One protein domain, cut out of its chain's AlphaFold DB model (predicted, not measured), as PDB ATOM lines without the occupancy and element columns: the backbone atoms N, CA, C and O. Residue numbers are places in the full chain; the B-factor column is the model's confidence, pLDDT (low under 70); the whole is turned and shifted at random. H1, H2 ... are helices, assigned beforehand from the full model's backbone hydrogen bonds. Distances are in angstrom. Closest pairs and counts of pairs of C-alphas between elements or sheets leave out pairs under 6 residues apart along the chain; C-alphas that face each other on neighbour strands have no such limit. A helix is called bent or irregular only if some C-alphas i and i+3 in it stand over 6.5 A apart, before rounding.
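AT A GLANCE: This is residues 15 to 38 and 57 to 72 of the 130 residues of an uncharacterized protein of Capnocytophaga sputigena (UniProt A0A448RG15). Two helices cross as an X: the long H1 makes the length, and the shorter H2 crosses it at residues 25 to 29. Residues 15 to 21 stick out past the crossing. The printed part, 40 residues with two named helices, H1 then H2, is all helix with no named strand, only just loose, close to compact, with a radius of gyration of the C-alphas of 10.8 A; it spans 35 by 19 by 19 A.

IN THESE COORDINATES: H1, residues 16 to 38, runs 34.1 A from C-alpha 16 at (-4.365, -21.935, 42.568). It has a kink of 39 degrees near residue 32 and is irregular, with C-alphas 31 and 34 7.5 A apart. H2, residues 59 to 70, runs 16.4 A to C-alpha 70 at (-21.526, -29.666, 34.144).

HOW THE PARTS SIT: H1, with residues 25 to 29 alone, touches residues 63 to 67 of H2; the closest C-alphas, of Ile 26 and Ile 67, are 7.5 A apart. Their lines are only just about perpendicular, at 70.1 degrees. Every O i to N i+4 pair is within hydrogen-bond range in H2, and 16 of 19 in H1.

THE WHOLE: The C-alphas farthest apart, of His 15 and Ser 38, are 35.6 A apart. Residues 39 to 56 are not printed; C-alphas 38 and 57 are 17.8 A apart across the cut. The pLDDT is under 70 at residues 15 to 19 and 69 to 72.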
ATOM      1  N   HIS A  15      -8.140 -19.508  44.377       45.75
ATOM      2  CA  HIS A  15      -7.011 -20.297  44.863       45.75
ATOM      3  C   HIS A  15      -6.396 -21.070  43.683       45.75
ATOM      4  O   HIS A  15      -7.099 -21.536  42.790       45.75
ATOM      5  N   SER A  16      -5.069 -21.247  43.666       51.56
ATOM      6  CA  SER A  16      -4.365 -21.935  42.568       51.56
ATOM      7  C   SER A  16      -4.903 -23.344  42.280       51.56
ATOM      8  O   SER A  16      -4.895 -23.777  41.131       51.56
ATOM      9  N   HIS A  17      -5.417 -24.039  43.298       50.84
ATOM     10  CA  HIS A  17      -6.046 -25.352  43.151       50.84
ATOM     11  C   HIS A  17      -7.307 -25.310  42.272       50.84
ATOM     12  O   HIS A  17      -7.480 -26.173  41.419       50.84
ATOM     13  N   GLU A  18      -8.135 -24.275  42.416       60.94
ATOM     14  CA  GLU A  18      -9.394 -24.112  41.672       60.94
ATOM     15  C   GLU A  18      -9.121 -23.841  40.187       60.94
ATOM     16  O   GLU A  18      -9.773 -24.397  39.309       60.94
ATOM     17  N   VAL A  19      -8.087 -23.048  39.886       68.50
ATOM     18  CA  VAL A  19      -7.668 -22.785  38.499       68.50
ATOM     19  C   VAL A  19      -7.164 -24.064  37.831       68.50
ATOM     20  O   VAL A  19      -7.494 -24.331  36.679       68.50
ATOM     21  N   THR A  20      -6.385 -24.872  38.552       72.94
ATOM     22  CA  THR A  20      -5.830 -26.122  38.009       72.94
ATOM     23  C   THR A  20      -6.933 -27.140  37.713       72.94
ATOM     24  O   THR A  20      -6.875 -27.835  36.703       72.94
ATOM     25  N   GLU A  21      -7.959 -27.189  38.560       71.31
ATOM     26  CA  GLU A  21      -9.139 -28.039  38.390       71.31
ATOM     27  C   GLU A  21      -9.977 -27.613  37.175       71.31
ATOM     28  O   GLU A  21     -10.344 -28.455  36.360       71.31
ATOM     29  N   ILE A  22     -10.174 -26.306  36.972       74.31
ATOM     30  CA  ILE A  22     -10.827 -25.775  35.764       74.31
ATOM     31  C   ILE A  22     -10.044 -26.165  34.503       74.31
ATOM     32  O   ILE A  22     -10.635 -26.648  33.540       74.31
ATOM     33  N   PHE A  23      -8.717 -25.998  34.504       76.75
ATOM     34  CA  PHE A  23      -7.881 -26.405  33.368       76.75
ATOM     35  C   PHE A  23      -7.954 -27.910  33.101       76.75
ATOM     36  O   PHE A  23      -8.011 -28.311  31.943       76.75
ATOM     37  N   PHE A  24      -7.989 -28.734  34.150       81.19
ATOM     38  CA  PHE A  24      -8.141 -30.181  34.019       81.19
ATOM     39  C   PHE A  24      -9.487 -30.565  33.388       81.19
ATOM     40  O   PHE A  24      -9.519 -31.380  32.471       81.19
ATOM     41  N   ILE A  25     -10.588 -29.943  33.824       77.69
ATOM     42  CA  ILE A  25     -11.925 -30.182  33.255       77.69
ATOM     43  C   ILE A  25     -11.973 -29.761  31.780       77.69
ATOM     44  O   ILE A  25     -12.527 -30.490  30.958       77.69
ATOM     45  N   ILE A  26     -11.371 -28.617  31.431       82.31
ATOM     46  CA  ILE A  26     -11.274 -28.157  30.037       82.31
ATOM     47  C   ILE A  26     -10.484 -29.162  29.190       82.31
ATOM     48  O   ILE A  26     -10.948 -29.530  28.116       82.31
ATOM     49  N   ASP A  27      -9.324 -29.619  29.667       83.00
ATOM     50  CA  ASP A  27      -8.453 -30.558  28.946       83.00
ATOM     51  C   ASP A  27      -9.128 -31.924  28.722       83.00
ATOM     52  O   ASP A  27      -9.066 -32.483  27.629       83.00
ATOM     53  N   GLU A  28      -9.833 -32.454  29.725       83.00
ATOM     54  CA  GLU A  28     -10.608 -33.697  29.589       83.00
ATOM     55  C   GLU A  28     -11.812 -33.551  28.648       83.00
ATOM     56  O   GLU A  28     -12.128 -34.471  27.884       83.00
ATOM     57  N   PHE A  29     -12.478 -32.392  28.673       79.50
ATOM     58  CA  PHE A  29     -13.584 -32.095  27.769       79.50
ATOM     59  C   PHE A  29     -13.104 -31.968  26.316       79.50
ATOM     60  O   PHE A  29     -13.674 -32.600  25.424       79.50
ATOM     61  N   ASP A  30     -12.032 -31.206  26.078       84.00
ATOM     62  CA  ASP A  30     -11.484 -30.937  24.743       84.00
ATOM     63  C   ASP A  30     -11.068 -32.225  24.017       84.00
ATOM     64  O   ASP A  30     -11.431 -32.433  22.859       84.00
ATOM     65  N   LYS A  31     -10.443 -33.174  24.734       85.81
ATOM     66  CA  LYS A  31     -10.062 -34.497  24.192       85.81
ATOM     67  C   LYS A  31     -11.215 -35.253  23.531       85.81
ATOM     68  O   LYS A  31     -10.984 -36.048  22.621       85.81
ATOM     69  N   ASN A  32     -12.442 -35.054  24.009       81.44
ATOM     70  CA  ASN A  32     -13.629 -35.751  23.518       81.44
ATOM     71  C   ASN A  32     -14.557 -34.850  22.692       81.44
ATOM     72  O   ASN A  32     -15.483 -35.363  22.059       81.44
ATOM     73  N   PHE A  33     -14.320 -33.535  22.672       83.06
ATOM     74  CA  PHE A  33     -15.226 -32.553  22.086       83.06
ATOM     75  C   PHE A  33     -15.438 -32.781  20.590       83.06
ATOM     76  O   PHE A  33     -16.570 -33.008  20.165       83.06
ATOM     77  N   GLU A  34     -14.363 -32.800  19.794       84.25
ATOM     78  CA  GLU A  34     -14.467 -32.974  18.338       84.25
ATOM     79  C   GLU A  34     -15.174 -34.280  17.964       84.25
ATOM     80  O   GLU A  34     -16.015 -34.311  17.064       84.25
ATOM     81  N   LYS A  35     -14.876 -35.354  18.703       85.56
ATOM     82  CA  LYS A  35     -15.485 -36.665  18.488       85.56
ATOM     83  C   LYS A  35     -16.995 -36.606  18.716       85.56
ATOM     84  O   LYS A  35     -17.745 -36.956  17.811       85.56
ATOM     85  N   ILE A  36     -17.434 -36.100  19.868       81.94
ATOM     86  CA  ILE A  36     -18.858 -35.951  20.213       81.94
ATOM     87  C   ILE A  36     -19.571 -35.054  19.195       81.94
ATOM     88  O   ILE A  36     -20.662 -35.390  18.734       81.94
ATOM     89  N   VAL A  37     -18.953 -33.934  18.805       83.12
ATOM     90  CA  VAL A  37     -19.516 -33.034  17.791       83.12
ATOM     91  C   VAL A  37     -19.688 -33.760  16.463       83.12
ATOM     92  O   VAL A  37     -20.740 -33.626  15.843       83.12
ATOM     93  N   SER A  38     -18.707 -34.548  16.025       83.56
ATOM     94  CA  SER A  38     -18.807 -35.303  14.772       83.56
ATOM     95  C   SER A  38     -19.846 -36.430  14.828       83.56
ATOM     96  O   SER A  38     -20.647 -36.548  13.903       83.56
ATOM     97  N   LEU A  57     -21.192 -17.836  18.477       83.94
ATOM     98  CA  LEU A  57     -20.306 -18.181  19.581       83.94
ATOM     99  C   LEU A  57     -19.059 -18.873  19.037       83.94
ATOM    100  O   LEU A  57     -19.146 -19.670  18.101       83.94
ATOM    101  N   SER A  58     -17.923 -18.540  19.626       85.50
ATOM    102  CA  SER A  58     -16.649 -19.230  19.452       85.50
ATOM    103  C   SER A  58     -16.629 -20.556  20.214       85.50
ATOM    104  O   SER A  58     -17.398 -20.755  21.155       85.50
ATOM    105  N   ASP A  59     -15.724 -21.455  19.834       80.69
ATOM    106  CA  ASP A  59     -15.617 -22.777  20.462       80.69
ATOM    107  C   ASP A  59     -15.322 -22.675  21.964       80.69
ATOM    108  O   ASP A  59     -15.915 -23.398  22.758       80.69
ATOM    109  N   SER A  60     -14.507 -21.700  22.380       80.69
ATOM    110  CA  SER A  60     -14.225 -21.444  23.796       80.69
ATOM    111  C   SER A  60     -15.456 -20.976  24.577       80.69
ATOM    112  O   SER A  60     -15.628 -21.361  25.732       80.69
ATOM    113  N   GLU A  61     -16.347 -20.187  23.969       81.56
ATOM    114  CA  GLU A  61     -17.623 -19.807  24.588       81.56
ATOM    115  C   GLU A  61     -18.548 -21.018  24.726       81.56
ATOM    116  O   GLU A  61     -19.167 -21.201  25.774       81.56
ATOM    117  N   VAL A  62     -18.609 -21.876  23.703       82.31
ATOM    118  CA  VAL A  62     -19.400 -23.116  23.738       82.31
ATOM    119  C   VAL A  62     -18.880 -24.062  24.821       82.31
ATOM    120  O   VAL A  62     -19.665 -24.524  25.647       82.31
ATOM    121  N   MET A  63     -17.566 -24.292  24.875       81.25
ATOM    122  CA  MET A  63     -16.913 -25.081  25.922       81.25
ATOM    123  C   MET A  63     -17.213 -24.524  27.311       81.25
ATOM    124  O   MET A  63     -17.620 -25.269  28.197       81.25
ATOM    125  N   THR A  64     -17.074 -23.208  27.496       78.81
ATOM    126  CA  THR A  64     -17.322 -22.560  28.791       78.81
ATOM    127  C   THR A  64     -18.764 -22.756  29.243       78.81
ATOM    128  O   THR A  64     -18.994 -23.100  30.398       78.81
ATOM    129  N   ILE A  65     -19.738 -22.579  28.345       80.56
ATOM    130  CA  ILE A  65     -21.155 -22.806  28.655       80.56
ATOM    131  C   ILE A  65     -21.388 -24.264  29.071       80.56
ATOM    132  O   ILE A  65     -22.046 -24.504  30.080       80.56
ATOM    133  N   LEU A  66     -20.834 -25.231  28.336       77.00
ATOM    134  CA  LEU A  66     -20.999 -26.659  28.628       77.00
ATOM    135  C   LEU A  66     -20.358 -27.066  29.960       77.00
ATOM    136  O   LEU A  66     -20.965 -27.812  30.725       77.00
ATOM    137  N   ILE A  67     -19.179 -26.532  30.271       75.88
ATOM    138  CA  ILE A  67     -18.515 -26.740  31.564       75.88
ATOM    139  C   ILE A  67     -19.360 -26.152  32.694       75.88
ATOM    140  O   ILE A  67     -19.553 -26.807  33.713       75.88
ATOM    141  N   LEU A  68     -19.929 -24.958  32.495       70.81
ATOM    142  CA  LEU A  68     -20.801 -24.319  33.479       70.81
ATOM    143  C   LEU A  68     -22.066 -25.145  33.760       70.81
ATOM    144  O   LEU A  68     -22.520 -25.189  34.898       70.81
ATOM    145  N   PHE A  69     -22.618 -25.814  32.741       67.25
ATOM    146  CA  PHE A  69     -23.721 -26.766  32.913       67.25
ATOM    147  C   PHE A  69     -23.293 -28.049  33.631       67.25
ATOM    148  O   PHE A  69     -24.095 -28.630  34.352       67.25
ATOM    149  N   HIS A  70     -22.046 -28.490  33.454       66.75
ATOM    150  CA  HIS A  70     -21.526 -29.666  34.144       66.75
ATOM    151  C   HIS A  70     -21.223 -29.393  35.624       66.75
ATOM    152  O   HIS A  70     -21.310 -30.303  36.438       66.75
ATOM    153  N   SER A  71     -20.896 -28.155  36.003       63.03
ATOM    154  CA  SER A  71     -20.702 -27.751  37.398       63.03
ATOM    155  C   SER A  71     -22.035 -27.748  38.165       63.03
ATOM    156  O   SER A  71     -22.689 -26.719  38.320       63.03
ATOM    157  N   GLY A  72     -22.454 -28.923  38.640       59.28
ATOM    158  CA  GLY A  72     -23.695 -29.111  39.385       59.28
ATOM    159  C   GLY A  72     -23.705 -28.334  40.702       59.28
ATOM    160  O   GLY A  72     -22.931 -28.616  41.617       59.28
TER     161      GLY A  72